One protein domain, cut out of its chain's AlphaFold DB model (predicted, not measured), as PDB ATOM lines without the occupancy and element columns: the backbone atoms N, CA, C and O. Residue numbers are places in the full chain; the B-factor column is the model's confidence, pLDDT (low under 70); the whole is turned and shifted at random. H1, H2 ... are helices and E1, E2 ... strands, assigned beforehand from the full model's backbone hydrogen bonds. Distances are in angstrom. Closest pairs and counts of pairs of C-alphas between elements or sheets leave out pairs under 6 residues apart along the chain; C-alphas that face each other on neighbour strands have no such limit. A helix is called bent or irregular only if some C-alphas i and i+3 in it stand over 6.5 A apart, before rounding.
ATOM      1  N   VAL A   7      42.526  49.474 -46.400       97.88
ATOM      2  CA  VAL A   7      41.718  48.757 -45.410       97.88
ATOM      3  C   VAL A   7      40.833  49.758 -44.683       97.88
ATOM      4  O   VAL A   7      41.307  50.780 -44.194       97.88
ATOM      5  N   LEU A   8      39.545  49.446 -44.577       97.25
ATOM      6  CA  LEU A   8      38.586  50.196 -43.773       97.25
ATOM      7  C   LEU A   8      38.271  49.404 -42.502       97.25
ATOM      8  O   LEU A   8      37.914  48.227 -42.554       97.25
ATOM      9  N   THR A   9      38.415  50.045 -41.346       95.75
ATOM     10  CA  THR A   9      38.124  49.458 -40.034       95.75
ATOM     11  C   THR A   9      37.425  50.470 -39.128       95.75
ATOM     12  O   THR A   9      37.250  51.631 -39.491       95.75
ATOM     13  N   PHE A  10      37.018  50.027 -37.943       95.00
ATOM     14  CA  PHE A  10      36.217  50.801 -37.001       95.00
ATOM     15  C   PHE A  10      36.904  50.892 -35.641       95.00
ATOM     16  O   PHE A  10      37.380  49.876 -35.123       95.00
ATOM     17  N   GLU A  11      36.904  52.083 -35.052       94.25
ATOM     18  CA  GLU A  11      37.292  52.313 -33.660       94.25
ATOM     19  C   GLU A  11      36.374  53.401 -33.056       94.25
ATOM     20  O   GLU A  11      36.210  54.446 -33.679       94.25
ATOM     21  N   PRO A  12      35.751  53.196 -31.880       93.69
ATOM     22  CA  PRO A  12      35.733  51.964 -31.099       93.69
ATOM     23  C   PRO A  12      35.114  50.792 -31.864       93.69
ATOM     24  O   PRO A  12      34.356  50.958 -32.813       93.69
ATOM     25  N   HIS A  13      35.447  49.567 -31.474       94.25
ATOM     26  CA  HIS A  13      34.939  48.394 -32.180       94.25
ATOM     27  C   HIS A  13      33.397  48.283 -32.053       94.25
ATOM     28  O   HIS A  13      32.876  48.419 -30.942       94.25
ATOM     29  N   PRO A  14      32.648  47.923 -33.119       93.75
ATOM     30  CA  PRO A  14      31.179  47.942 -33.114       93.75
ATOM     31  C   PRO A  14      30.524  47.143 -31.980       93.75
ATOM     32  O   PRO A  14      29.519  47.565 -31.421       93.75
ATOM     33  N   LEU A  15      31.102  46.000 -31.590       92.88
ATOM     34  CA  LEU A  15      30.597  45.207 -30.456       92.88
ATOM     35  C   LEU A  15      30.624  45.953 -29.113       92.88
ATOM     36  O   LEU A  15      29.744  45.725 -28.285       92.88
ATOM     37  N   PHE A  16      31.609  46.826 -28.898       93.81
ATOM     38  CA  PHE A  16      31.664  47.657 -27.699       93.81
ATOM     39  C   PHE A  16      30.544  48.701 -27.734       93.81
ATOM     40  O   PHE A  16      29.761  48.811 -26.803       93.81
ATOM     41  N   VAL A  17      30.387  49.396 -28.857       94.69
ATOM     42  CA  VAL A  17      29.414  50.492 -28.999       94.69
ATOM     43  C   VAL A  17      27.968  49.991 -28.960       94.69
ATOM     44  O   VAL A  17      27.108  50.619 -28.343       94.69
ATOM     45  N   LEU A  18      27.695  48.856 -29.608       93.00
ATOM     46  CA  LEU A  18      26.344  48.305 -29.747       93.00
ATOM     47  C   LEU A  18      25.902  47.469 -28.543       93.00
ATOM     48  O   LEU A  18      24.714  47.426 -28.242       93.00
ATOM     49  N   PHE A  19      26.835  46.784 -27.878       93.75
ATOM     50  CA  PHE A  19      26.503  45.784 -26.855       93.75
ATOM     51  C   PHE A  19      27.273  45.961 -25.546       93.75
ATOM     52  O   PHE A  19      27.172  45.100 -24.674       93.75
ATOM     53  N   ASN A  20      28.075  47.023 -25.410       92.00
ATOM     54  CA  ASN A  20      28.991  47.227 -24.284       92.00
ATOM     55  C   ASN A  20      29.873  45.992 -24.005       92.00
ATOM     56  O   ASN A  20      30.210  45.682 -22.863       92.00
ATOM     57  N   LYS A  21      30.195  45.226 -25.057       91.38
ATOM     58  CA  LYS A  21      31.003  44.011 -24.942       91.38
ATOM     59  C   LYS A  21      32.466  44.403 -24.759       91.38
ATOM     60  O   LYS A  21      32.956  45.235 -25.511       91.38
ATOM     61  N   ASN A  22      33.157  43.751 -23.827       88.62
ATOM     62  CA  ASN A  22      34.595  43.895 -23.564       88.62
ATOM     63  C   ASN A  22      35.310  42.532 -23.654       88.62
ATOM     64  O   ASN A  22      34.700  41.534 -24.054       88.62
ATOM     65  N   HIS A  23      36.607  42.501 -23.337       88.62
ATOM     66  CA  HIS A  23      37.459  41.301 -23.332       88.62
ATOM     67  C   HIS A  23      37.528  40.521 -24.655       88.62
ATOM     68  O   HIS A  23      37.500  39.289 -24.646       88.62
ATOM     69  N   PHE A  24      37.584  41.191 -25.811       92.19
ATOM     70  CA  PHE A  24      37.523  40.497 -27.110       92.19
ATOM     71  C   PHE A  24      38.535  40.964 -28.164       92.19
ATOM     72  O   PHE A  24      38.652  40.295 -29.201       92.19
ATOM     73  N   LYS A  25      39.244  42.083 -27.960       94.25
ATOM     74  CA  LYS A  25      40.281  42.516 -28.905       94.25
ATOM     75  C   LYS A  25      41.437  41.510 -28.867       94.25
ATOM     76  O   LYS A  25      41.973  41.221 -27.803       94.25
ATOM     77  N   LEU A  26      41.774  40.945 -30.028       95.06
ATOM     78  CA  LEU A  26      42.923  40.043 -30.182       95.06
ATOM     79  C   LEU A  26      44.239  40.825 -30.214       95.06
ATOM     80  O   LEU A  26      45.257  40.351 -29.741       95.06
ATOM     81  N   ILE A  27      44.212  42.026 -30.781       93.00
ATOM     82  CA  ILE A  27      45.360  42.919 -30.899       93.00
ATOM     83  C   ILE A  27      44.902  44.340 -30.590       93.00
ATOM     84  O   ILE A  27      43.737  44.685 -30.829       93.00
ATOM     85  N   ASP A  28      45.813  45.153 -30.066       89.56
ATOM     86  CA  ASP A  28      45.586  46.584 -29.907       89.56
ATOM     87  C   ASP A  28      45.632  47.309 -31.269       89.56
ATOM     88  O   ASP A  28      45.931  46.728 -32.322       89.56
ATOM     89  N   GLN A  29      45.264  48.589 -31.263       89.00
ATOM     90  CA  GLN A  29      45.189  49.382 -32.487       89.00
ATOM     91  C   GLN A  29      46.572  49.620 -33.107       89.00
ATOM     92  O   GLN A  29      46.693  49.606 -34.331       89.00
ATOM     93  N   GLU A  30      47.614  49.791 -32.295       88.81
ATOM     94  CA  GLU A  30      48.975  50.028 -32.778       88.81
ATOM     95  C   GLU A  30      49.526  48.786 -33.492       88.81
ATOM     96  O   GLU A  30      50.061  48.867 -34.597       88.81
ATOM     97  N   HIS A  31      49.305  47.605 -32.917       90.06
ATOM     98  CA  HIS A  31      49.659  46.328 -33.517       90.06
ATOM     99  C   HIS A  31      48.877  46.083 -34.814       90.06
ATOM    100  O   HIS A  31      49.471  45.664 -35.808       90.06
ATOM    101  N   LYS A  32      47.580  46.414 -34.859       92.81
ATOM    102  CA  LYS A  32      46.787  46.343 -36.099       92.81
ATOM    103  C   LYS A  32      47.392  47.209 -37.208       92.81
ATOM    104  O   LYS A  32      47.530  46.731 -38.330       92.81
ATOM    105  N   VAL A  33      47.781  48.448 -36.894       93.56
ATOM    106  CA  VAL A  33      48.443  49.358 -37.847       93.56
ATOM    107  C   VAL A  33      49.750  48.744 -38.352       93.56
ATOM    108  O   VAL A  33      49.954  48.678 -39.562       93.56
ATOM    109  N   ARG A  34      50.603  48.231 -37.452       91.62
ATOM    110  CA  ARG A  34      51.877  47.591 -37.830       91.62
ATOM    111  C   ARG A  34      51.675  46.388 -38.753       91.62
ATOM    112  O   ARG A  34      52.385  46.286 -39.748       91.62
ATOM    113  N   LEU A  35      50.710  45.513 -38.454       92.56
ATOM    114  CA  LEU A  35      50.413  44.339 -39.282       92.56
ATOM    115  C   LEU A  35      49.870  44.728 -40.657       92.56
ATOM    116  O   LEU A  35      50.274  44.150 -41.656       92.56
ATOM    117  N   ILE A  36      48.972  45.709 -40.737       95.31
ATOM    118  CA  ILE A  36      48.442  46.167 -42.029       95.31
ATOM    119  C   ILE A  36      49.565  46.782 -42.873       95.31
ATOM    120  O   ILE A  36      49.715  46.439 -44.045       95.31
ATOM    121  N   ASN A  37      50.407  47.613 -42.255       93.94
ATOM    122  CA  ASN A  37      51.552  48.228 -42.919       93.94
ATOM    123  C   ASN A  37      52.579  47.187 -43.399       93.94
ATOM    124  O   ASN A  37      53.103  47.303 -44.503       93.94
ATOM    125  N   SER A  38      52.838  46.128 -42.619       93.75
ATOM    126  CA  SER A  38      53.790  45.077 -43.012       93.75
ATOM    127  C   SER A  38      53.341  44.257 -44.227       93.75
ATOM    128  O   SER A  38      54.161  43.550 -44.804       93.75
ATOM    129  N   HIS A  39      52.064  44.335 -44.615       94.38
ATOM    130  CA  HIS A  39      51.524  43.697 -45.820       94.38
ATOM    131  C   HIS A  39      51.492  44.639 -47.036       94.38
ATOM    132  O   HIS A  39      50.945  44.269 -48.073       94.38
ATOM    133  N   GLY A  40      52.073  45.841 -46.930       95.44
ATOM    134  CA  GLY A  40      52.179  46.784 -48.045       95.44
ATOM    135  C   GLY A  40      50.860  47.458 -48.430       95.44
ATOM    136  O   GLY A  40      50.699  47.842 -49.582       95.44
ATOM    137  N   ILE A  41      49.911  47.574 -47.494       96.88
ATOM    138  CA  ILE A  41      48.665  48.317 -47.716       96.88
ATOM    139  C   ILE A  41      48.945  49.822 -47.689       96.88
ATOM    140  O   ILE A  41      49.528  50.316 -46.726       96.88
ATOM    141  N   ASP A  42      48.475  50.553 -48.704       96.12
ATOM    142  CA  ASP A  42      48.780  51.982 -48.870       96.12
ATOM    143  C   ASP A  42      48.038  52.870 -47.857       96.12
ATOM    144  O   ASP A  42      48.597  53.843 -47.350       96.12
ATOM    145  N   TYR A  43      46.780  52.539 -47.541       96.75
ATOM    146  CA  TYR A  43      45.941  53.335 -46.639       96.75
ATOM    147  C   TYR A  43      45.187  52.493 -45.605       96.75
ATOM    148  O   TYR A  43      44.612  51.446 -45.905       96.75
ATOM    149  N   LEU A  44      45.092  53.013 -44.381       97.44
ATOM    150  CA  LEU A  44      44.206  52.498 -43.339       97.44
ATOM    151  C   LEU A  44      43.195  53.574 -42.934       97.44
ATOM    152  O   LEU A  44      43.536  54.536 -42.247       97.44
ATOM    153  N   TYR A  45      41.935  53.383 -43.314       96.75
ATOM    154  CA  TYR A  45      40.830  54.234 -42.889       96.75
ATOM    155  C   TYR A  45      40.215  53.691 -41.599       96.75
ATOM    156  O   TYR A  45      39.562  52.646 -41.596       96.75
ATOM    157  N   VAL A  46      40.408  54.411 -40.494       96.06
ATOM    158  CA  VAL A  46      39.790  54.098 -39.198       96.06
ATOM    159  C   VAL A  46      38.581  55.004 -39.007       96.06
ATOM    160  O   VAL A  46      38.720  56.194 -38.734       96.06
ATOM    161  N   ILE A  47      37.386  54.450 -39.180       95.56
ATOM    162  CA  ILE A  47      36.138  55.191 -39.019       95.56
ATOM    163  C   ILE A  47      35.728  55.194 -37.546       95.56
ATOM    164  O   ILE A  47      35.656  54.138 -36.913       95.56
ATOM    165  N   GLY A  48      35.412  56.387 -37.037       96.56
ATOM    166  CA  GLY A  48      34.755  56.571 -35.748       96.56
ATOM    167  C   GLY A  48      33.403  55.867 -35.738       96.56
ATOM    168  O   GLY A  48      32.475  56.327 -36.399       96.56
ATOM    169  N   PHE A  49      33.288  54.743 -35.031       96.25
ATOM    170  CA  PHE A  49      32.019  54.023 -34.931       96.25
ATOM    171  C   PHE A  49      31.317  54.420 -33.638       96.25
ATOM    172  O   PHE A  49      31.705  54.001 -32.552       96.25
ATOM    173  N   ASP A  50      30.269  55.222 -33.751       96.62
ATOM    174  CA  ASP A  50      29.423  55.620 -32.632       96.62
ATOM    175  C   ASP A  50      27.956  55.221 -32.871       96.62
ATOM    176  O   ASP A  50      27.610  54.542 -33.845       96.62
ATOM    177  N   LYS A  51      27.069  55.607 -31.945       95.06
ATOM    178  CA  LYS A  51      25.634  55.325 -32.085       95.06
ATOM    179  C   LYS A  51      25.032  55.995 -33.321       95.06
ATOM    180  O   LYS A  51      24.175  55.373 -33.939       95.06
ATOM    181  N   GLY A  52      25.477  57.193 -33.696       96.44
ATOM    182  CA  GLY A  52      25.019  57.886 -34.902       96.44
ATOM    183  C   GLY A  52      25.444  57.140 -36.162       96.44
ATOM    184  O   GLY A  52      24.599  56.787 -36.982       96.44
ATOM    185  N   PHE A  53      26.724  56.776 -36.254       96.75
ATOM    186  CA  PHE A  53      27.266  55.989 -37.359       96.75
ATOM    187  C   PHE A  53      26.551  54.639 -37.509       96.75
ATOM    188  O   PHE A  53      26.277  54.194 -38.621       96.75
ATOM    189  N   SER A  54      26.176  53.996 -36.397       95.56
ATOM    190  CA  SER A  54      25.429  52.730 -36.440       95.56
ATOM    191  C   SER A  54      24.046  52.821 -37.102       95.56
ATOM    192  O   SER A  54      23.489  51.783 -37.460       95.56
ATOM    193  N   GLN A  55      23.489  54.032 -37.245       96.62
ATOM    194  CA  GLN A  55      22.187  54.266 -37.874       96.62
ATOM    195  C   GLN A  55      22.266  54.515 -39.383       96.62
ATOM    196  O   GLN A  55      21.216  54.519 -40.025       96.62
ATOM    197  N   ILE A  56      23.471  54.664 -39.946       97.12
ATOM    198  CA  ILE A  56      23.682  54.871 -41.383       97.12
ATOM    199  C   ILE A  56      23.108  53.690 -42.167       97.12
ATOM    200  O   ILE A  56      23.359  52.524 -41.845       97.12
ATOM    201  N   SER A  57      22.320  53.985 -43.195       97.25
ATOM    202  CA  SER A  57      21.720  52.980 -44.069       97.25
ATOM    203  C   SER A  57      22.760  52.281 -44.955       97.25
ATOM    204  O   SER A  57      23.927  52.661 -45.044       97.25
ATOM    205  N   CYS A  58      22.348  51.207 -45.621       95.25
ATOM    206  CA  CYS A  58      23.234  50.482 -46.532       95.25
ATOM    207  C   CYS A  58      23.546  51.308 -47.783       95.25
ATOM    208  O   CYS A  58      24.680  51.278 -48.256       95.25
ATOM    209  N   ASP A  59      22.547  52.045 -48.280       95.19
ATOM    210  CA  ASP A  59      22.670  52.944 -49.426       95.19
ATOM    211  C   ASP A  59      23.659  54.075 -49.132       95.19
ATOM    212  O   ASP A  59      24.605  54.258 -49.893       95.19
ATOM    213  N   GLU A  60      23.513  54.761 -47.992       96.94
ATOM    214  CA  GLU A  60      24.435  55.827 -47.566       96.94
ATOM    215  C   GLU A  60      25.854  55.281 -47.351       96.94
ATOM    216  O   GLU A  60      26.833  55.864 -47.818       96.94
ATOM    217  N   PHE A  61      25.997  54.120 -46.695       97.31
ATOM    218  CA  PHE A  61      27.319  53.540 -46.460       97.31
ATOM    219  C   PHE A  61      28.048  53.215 -47.771       97.31
ATOM    220  O   PHE A  61      29.235  53.509 -47.909       97.31
ATOM    221  N   VAL A  62      27.369  52.628 -48.756       97.38
ATOM    222  CA  VAL A  62      28.023  52.268 -50.021       97.38
ATOM    223  C   VAL A  62      28.177  53.486 -50.931       97.38
ATOM    224  O   VAL A  62      29.286  53.758 -51.391       97.38
ATOM    225  N   GLY A  63      27.098  54.230 -51.164       97.31
ATOM    226  CA  GLY A  63      27.069  55.356 -52.092       97.31
ATOM    227  C   GLY A  63      27.871  56.557 -51.602       97.31
ATOM    228  O   GLY A  63      28.733  57.052 -52.325       97.31
ATOM    229  N   GLU A  64      27.648  57.012 -50.369       97.25
ATOM    230  CA  GLU A  64      28.280  58.237 -49.862       97.25
ATOM    231  C   GLU A  64      29.670  57.973 -49.285       97.25
ATOM    232  O   GLU A  64      30.592  58.759 -49.507       97.25
ATOM    233  N   ILE A  65      29.854  56.860 -48.564       97.19
ATOM    234  CA  ILE A  65      31.122  56.585 -47.874       97.19
ATOM    235  C   ILE A  65      32.092  55.811 -48.771       97.19
ATOM    236  O   ILE A  65      33.175  56.320 -49.064       97.19
ATOM    237  N   LEU A  66      31.751  54.593 -49.201       97.38
ATOM    238  CA  LEU A  66      32.701  53.769 -49.966       97.38
ATOM    239  C   LEU A  66      32.994  54.371 -51.346       97.38
ATOM    240  O   LEU A  66      34.158  54.503 -51.726       97.38
ATOM    241  N   VAL A  67      31.952  54.758 -52.080       97.44
ATOM    242  CA  VAL A  67      32.076  55.263 -53.453       97.44
ATOM    243  C   VAL A  67      32.289  56.775 -53.470       97.44
ATOM    244  O   VAL A  67      33.243  57.237 -54.085       97.44
ATOM    245  N   GLY A  68      31.461  57.552 -52.772       97.19
ATOM    246  CA  GLY A  68      31.539  59.015 -52.786       97.19
ATOM    247  C   GLY A  68      32.808  59.556 -52.127       97.19
ATOM    248  O   GLY A  68      33.591  60.263 -52.759       97.19
ATOM    249  N   LYS A  69      33.037  59.205 -50.858       96.81
ATOM    250  CA  LYS A  69      34.157  59.731 -50.065       96.81
ATOM    251  C   LYS A  69      35.483  59.038 -50.364       96.81
ATOM    252  O   LYS A  69      36.497  59.717 -50.500       96.81
ATOM    253  N   TYR A  70      35.498  57.706 -50.424       96.00
ATOM    254  CA  TYR A  70      36.739  56.940 -50.605       96.00
ATOM    255  C   TYR A  70      37.019  56.530 -52.053       96.00
ATOM    256  O   TYR A  70      38.089  55.988 -52.323       96.00
ATOM    257  N   ASN A  71      36.103  56.809 -52.987       96.12
ATOM    258  CA  ASN A  71      36.271  56.516 -54.410       96.12
ATOM    259  C   ASN A  71      36.649  55.050 -54.692       96.12
ATOM    260  O   ASN A  71      37.463  54.762 -55.576       96.12
ATOM    261  N   ALA A  72      36.071  54.112 -53.933       97.38
ATOM    262  CA  ALA A  72      36.344  52.691 -54.082       97.38
ATOM    263  C   ALA A  72      35.964  52.210 -55.492       97.38
ATOM    264  O   ALA A  72      34.806  52.274 -55.899       97.38
ATOM    265  N   LYS A  73      36.952  51.708 -56.242       97.62
ATOM    266  CA  LYS A  73      36.749  51.120 -57.583       97.62
ATOM    267  C   LYS A  73      36.612  49.602 -57.557       97.62
ATOM    268  O   LYS A  73      36.032  49.002 -58.463       97.62
ATOM    269  N   HIS A  74      37.156  48.987 -56.517       97.88
ATOM    270  CA  HIS A  74      37.081  47.561 -56.276       97.88
ATOM    271  C   HIS A  74      36.910  47.322 -54.777       97.88
ATOM    272  O   HIS A  74      37.631  47.916 -53.974       97.88
ATOM    273  N   ILE A  75      35.950  46.482 -54.403       97.94
ATOM    274  CA  ILE A  75      35.643  46.145 -53.013       97.94
ATOM    275  C   ILE A  75      35.930  44.661 -52.810       97.94
ATOM    276  O   ILE A  75      35.418  43.820 -53.543       97.94
ATOM    277  N   VAL A  76      36.719  44.343 -51.785       97.50
ATOM    278  CA  VAL A  76      37.017  42.966 -51.377       97.50
ATOM    279  C   VAL A  76      36.435  42.739 -49.991       97.50
ATOM    280  O   VAL A  76      36.787  43.448 -49.047       97.50
ATOM    281  N   VAL A  77      35.546  41.757 -49.849       97.06
ATOM    282  CA  VAL A  77      34.918  41.433 -48.560       97.06
ATOM    283  C   VAL A  77      34.738  39.929 -48.388       97.06
ATOM    284  O   VAL A  77      34.553  39.189 -49.349       97.06
ATOM    285  N   GLY A  78      34.758  39.465 -47.139       94.94
ATOM    286  CA  GLY A  78      34.377  38.091 -46.820       94.94
ATOM    287  C   GLY A  78      32.875  37.863 -46.993       94.94
ATOM    288  O   GLY A  78      32.070  38.757 -46.727       94.94
ATOM    289  N   LYS A  79      32.485  36.640 -47.353       90.56
ATOM    290  CA  LYS A  79      31.084  36.237 -47.585       90.56
ATOM    291  C   LYS A  79      30.125  36.525 -46.420       90.56
ATOM    292  O   LYS A  79      28.944  36.776 -46.632       90.56
ATOM    293  N   ASN A  80      30.647  36.552 -45.191       89.94
ATOM    294  CA  ASN A  80      29.887  36.827 -43.964       89.94
ATOM    295  C   ASN A  80      29.821  38.328 -43.604       89.94
ATOM    296  O   ASN A  80      29.463  38.678 -42.477       89.94
ATOM    297  N   CYS A  81      30.218  39.222 -44.516       93.50
ATOM    298  CA  CYS A  81      30.192  40.663 -44.286       93.50
ATOM    299  C   CYS A  81      28.753  41.168 -44.109       93.50
ATOM    300  O   CYS A  81      27.863  40.855 -44.902       93.50
ATOM    301  N   THR A  82      28.548  41.986 -43.074       95.00
ATOM    302  CA  THR A  82      27.306  42.733 -42.855       95.00
ATOM    303  C   THR A  82      27.624  44.187 -42.531       95.00
ATOM    304  O   THR A  82      28.647  44.474 -41.906       95.00
ATOM    305  N   PHE A  83      26.762  45.102 -42.962       95.25
ATOM    306  CA  PHE A  83      26.936  46.546 -42.797       95.25
ATOM    307  C   PHE A  83      25.581  47.266 -42.817       95.25
ATOM    308  O   PHE A  83      24.532  46.643 -42.988       95.25
ATOM    309  N   GLY A  84      25.618  48.582 -42.606       93.88
ATOM    310  CA  GLY A  84      24.432  49.423 -42.504       93.88
ATOM    311  C   GLY A  84      23.598  49.161 -41.247       93.88
ATOM    312  O   GLY A  84      23.849  48.234 -40.461       93.88
ATOM    313  N   ASN A  85      22.592  50.008 -41.052       94.62
ATOM    314  CA  ASN A  85      21.730  49.979 -39.883       94.62
ATOM    315  C   ASN A  85      21.103  48.593 -39.705       94.62
ATOM    316  O   ASN A  85      20.638  47.976 -40.664       94.62
ATOM    317  N   LYS A  86      21.128  48.084 -38.469       91.81
ATOM    318  CA  LYS A  86      20.625  46.749 -38.095       91.81
ATOM    319  C   LYS A  86      21.172  45.597 -38.956       91.81
ATOM    320  O   LYS A  86      20.535  44.548 -39.016       91.81
ATOM    321  N   ARG A  87      22.355  45.752 -39.571       92.62
ATOM    322  CA  ARG A  87      22.971  44.747 -40.466       92.62
ATOM    323  C   ARG A  87      22.095  44.394 -41.674       92.62
ATOM    324  O   ARG A  87      22.116  43.256 -42.139       92.62
ATOM    325  N   LEU A  88      21.309  45.351 -42.170       95.31
ATOM    326  CA  LEU A  88      20.449  45.142 -43.339       95.31
ATOM    327  C   LEU A  88      21.247  44.985 -44.646       95.31
ATOM    328  O   LEU A  88      20.715  44.481 -45.634       95.31
ATOM    329  N   GLY A  89      22.521  45.382 -44.648       96.00
ATOM    330  CA  GLY A  89      23.433  45.270 -45.775       96.00
ATOM    331  C   GLY A  89      24.272  44.012 -45.662       96.00
ATOM    332  O   GLY A  89      24.776  43.683 -44.586       96.00
ATOM    333  N   ASN A  90      24.427  43.307 -46.775       96.50
ATOM    334  CA  ASN A  90      25.222  42.089 -46.874       96.50
ATOM    335  C   ASN A  90      25.863  41.967 -48.267       96.50
ATOM    336  O   ASN A  90      25.823  42.896 -49.076       96.50
ATOM    337  N   ILE A  91      26.451  40.808 -48.555       96.00
ATOM    338  CA  ILE A  91      27.114  40.544 -49.833       96.00
ATOM    339  C   ILE A  91      26.184  40.700 -51.048       96.00
ATOM    340  O   ILE A  91      26.582  41.282 -52.052       96.00
ATOM    341  N   SER A  92      24.918  40.284 -50.943       95.50
ATOM    342  CA  SER A  92      23.923  40.448 -52.010       95.50
ATOM    343  C   SER A  92      23.592  41.921 -52.244       95.50
ATOM    344  O   SER A  92      23.407  42.335 -53.387       95.50
ATOM    345  N   THR A  93      23.563  42.724 -51.176       95.81
ATOM    346  CA  THR A  93      23.414  44.182 -51.265       95.81
ATOM    347  C   THR A  93      24.588  44.801 -52.026       95.81
ATOM    348  O   THR A  93      24.363  45.551 -52.972       95.81
ATOM    349  N   LEU A  94      25.832  44.435 -51.685       97.00
ATOM    350  CA  LEU A  94      27.016  44.904 -52.417       97.00
ATOM    351  C   LEU A  94      26.998  44.461 -53.879       97.00
ATOM    352  O   LEU A  94      27.378  45.242 -54.744       97.00
ATOM    353  N   ARG A  95      26.544  43.242 -54.171       96.81
ATOM    354  CA  ARG A  95      26.447  42.758 -55.549       96.81
ATOM    355  C   ARG A  95      25.429  43.555 -56.357       96.81
ATOM    356  O   ARG A  95      25.725  43.960 -57.464       96.81
ATOM    357  N   LYS A  96      24.252  43.848 -55.797       96.06
ATOM    358  CA  LYS A  96      23.249  44.694 -56.466       96.06
ATOM    359  C   LYS A  96      23.794  46.095 -56.778       96.06
ATOM    360  O   LYS A  96      23.449  46.698 -57.788       96.06
ATOM    361  N   TYR A  97      24.619  46.625 -55.886       96.88
ATOM    362  CA  TYR A  97      25.171  47.970 -55.981       96.88
ATOM    363  C   TYR A  97      26.365  48.108 -56.934       96.88
ATOM    364  O   TYR A  97      26.722  49.245 -57.245       96.88
ATOM    365  N   THR A  98      26.938  47.013 -57.453       97.44
ATOM    366  CA  THR A  98      27.983  47.103 -58.491       97.44
ATOM    367  C   THR A  98      27.455  47.799 -59.739       97.44
ATOM    368  O   THR A  98      28.118  48.683 -60.269       97.44
ATOM    369  N   ASP A  99      26.230  47.469 -60.158       94.62
ATOM    370  CA  ASP A  99      25.616  48.037 -61.365       94.62
ATOM    371  C   ASP A  99      25.187  49.495 -61.158       94.62
ATOM    372  O   ASP A  99      25.186  50.291 -62.092       94.62
ATOM    373  N   VAL A 100      24.845  49.857 -59.916       95.69
ATOM    374  CA  VAL A 100      24.388  51.205 -59.547       95.69
ATOM    375  C   VAL A 100      25.559  52.177 -59.420       95.69
ATOM    376  O   VAL A 100      25.481  53.302 -59.905       95.69
ATOM    377  N   TYR A 101      26.639  51.757 -58.758       96.94
ATOM    378  CA  TYR A 101      27.751  52.643 -58.404       96.94
ATOM    379  C   TYR A 101      29.048  52.369 -59.181       96.94
ATOM    380  O   TYR A 101      30.027  53.097 -59.018       96.94
ATOM    381  N   GLY A 102      29.080  51.340 -60.032       96.06
ATOM    382  CA  GLY A 102      30.170  51.088 -60.977       96.06
ATOM    383  C   GLY A 102      31.477  50.573 -60.366       96.06
ATOM    384  O   GLY A 102      32.516  50.639 -61.024       96.06
ATOM    385  N   TYR A 103      31.467  50.073 -59.125       97.62
ATOM    386  CA  TYR A 103      32.612  49.350 -58.562       97.62
ATOM    387  C   TYR A 103      32.541  47.859 -58.906       97.62
ATOM    388  O   TYR A 103      31.472  47.296 -59.128       97.62
ATOM    389  N   SER A 104      33.693  47.194 -58.889       97.81
ATOM    390  CA  SER A 104      33.774  45.731 -58.984       97.81
ATOM    391  C   SER A 104      33.887  45.092 -57.596       97.81
ATOM    392  O   SER A 104      34.396  45.710 -56.664       97.81
ATOM    393  N   LEU A 105      33.404  43.860 -57.442       98.00
ATOM    394  CA  LEU A 105      33.321  43.170 -56.151       98.00
ATOM    395  C   LEU A 105      34.064  41.832 -56.204       98.00
ATOM    396  O   LEU A 105      33.850  41.040 -57.121       98.00
ATOM    397  N   THR A 106      34.889  41.559 -55.196       97.50
ATOM    398  CA  THR A 106      35.443  40.229 -54.926       97.50
ATOM    399  C   THR A 106      34.946  39.722 -53.580       97.50
ATOM    400  O   THR A 106      35.115  40.363 -52.540       97.50
ATOM    401  N   GLU A 107      34.345  38.538 -53.616       95.81
ATOM    402  CA  GLU A 107      33.819  37.839 -52.450       95.81
ATOM    403  C   GLU A 107      34.821  36.762 -52.026       95.81
ATOM    404  O   GLU A 107      35.187  35.898 -52.824       95.81
ATOM    405  N   LEU A 108      35.288  36.821 -50.780       96.25
ATOM    406  CA  LEU A 108      36.220  35.839 -50.230       96.25
ATOM    407  C   LEU A 108      35.465  34.767 -49.442       96.25
ATOM    408  O   LEU A 108      34.700  35.075 -48.517       96.25
ATOM    409  N   GLU A 109      35.720  33.504 -49.782       95.00
ATOM    410  CA  GLU A 109      35.291  32.371 -48.965       95.00
ATOM    411  C   GLU A 109      36.062  32.346 -47.632       95.00
ATOM    412  O   GLU A 109      37.201  32.821 -47.559       95.00
TER     413      GLU A 109
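Overview. This is residues 7 to 109 of the 216 residues of the protein "Rossmann-like alpha/beta/alpha sandwich fold,FAD synthetase,Riboflavin kinase domain,Riboflavin kinase" of Cinara cedri (UniProt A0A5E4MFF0). The domain is two small lobes side by side, each built round a pair of parallel strands, with H1 and H2 between the strands of the first pair along the chain and H4 between those of the second. In the first lobe E1 and E2 lie side by side while the chain makes a wide, loose loop through H1 and H2; in the second, H4 packs on E4 of the pair E3 and E4, and H3 packs on H4. The 103 printed residues hold four named helices and four named strands in the order E1 H1 H2 E2 H3 E3 H4 E4, a mixed class with two separate sheets of two strands, E1 E2 and E3 E4, both parallel. The whole is compact, with a radius of gyration of the C-alphas of 14.2 A and spans of 39 by 32 by 27 A.

Arrangement. Strands E1, residues 7 to 11, and E2, residues 43 to 48, are parallel neighbours at 28 degrees, with N 9 and O 45 2.9 A apart, within hydrogen-bond range. With H1, residues 14 to 19, and H2, residues 29 to 38, they form a strand-helix-strand unit, two parallel neighbour strands with helices between, whose crossover is right-handed. The closest C-alphas of H2 and E2, those of Val 33 and Leu 44, are 7.6 A apart. H1 and H2 are apart. Strands E3, residues 74 to 78, and E4, residues 104 to 108, are parallel neighbours at 20 degrees, with N 106 and O 75 2.9 A apart, within hydrogen-bond range. With H4, residues 91 to 101, they form a second such unit, also right-handed. The closest C-alphas of H4 and E4, those of Thr 98 and Ser 104, are 6.0 A apart. H4 and H3, residues 58 to 69, touch, Gly 63 and Tyr 101 having the closest C-alphas at 6.9 A; they run the same way at a steep tilt of 50 degrees. E1 and E3 are apart. Every O i to N i+4 pair is within hydrogen-bond range in H1 and H2, against 6 of 8 in H3 and 5 of 7 in H4.

Along the chain. E2 is 15.9 A long from first to last C-alpha, E1 13.0 A, E3 13.7 A and E4 13.4 A. H1 measures 8.1 A, H2 14.3 A, H3 14.7 A and H4 14.8 A. H3 and H4 are neither bent nor irregular, but only just: C-alphas 63 and 66 are 6.2 A apart, and C-alphas 96 and 99 are 6.4 A apart. C-alpha 7 of E1 is at (41.718, 48.757, -45.410), C-alpha 43 of E2 at (45.941, 53.335, -46.639) and C-alpha 108 of E4 at (36.220, 35.839, -50.230).

Size, cuts and confidence. The two C-alphas farthest apart, those of His 23 and Asp 99, are 40.4 A apart. The printed part has no cut. The link from E3 to H4 is long, 12 residues, and in it residues 82 to 83 pair antiparallel with residues 89 to 90. The mean pLDDT of the printed part is 95.1, and no printed residue is under 70.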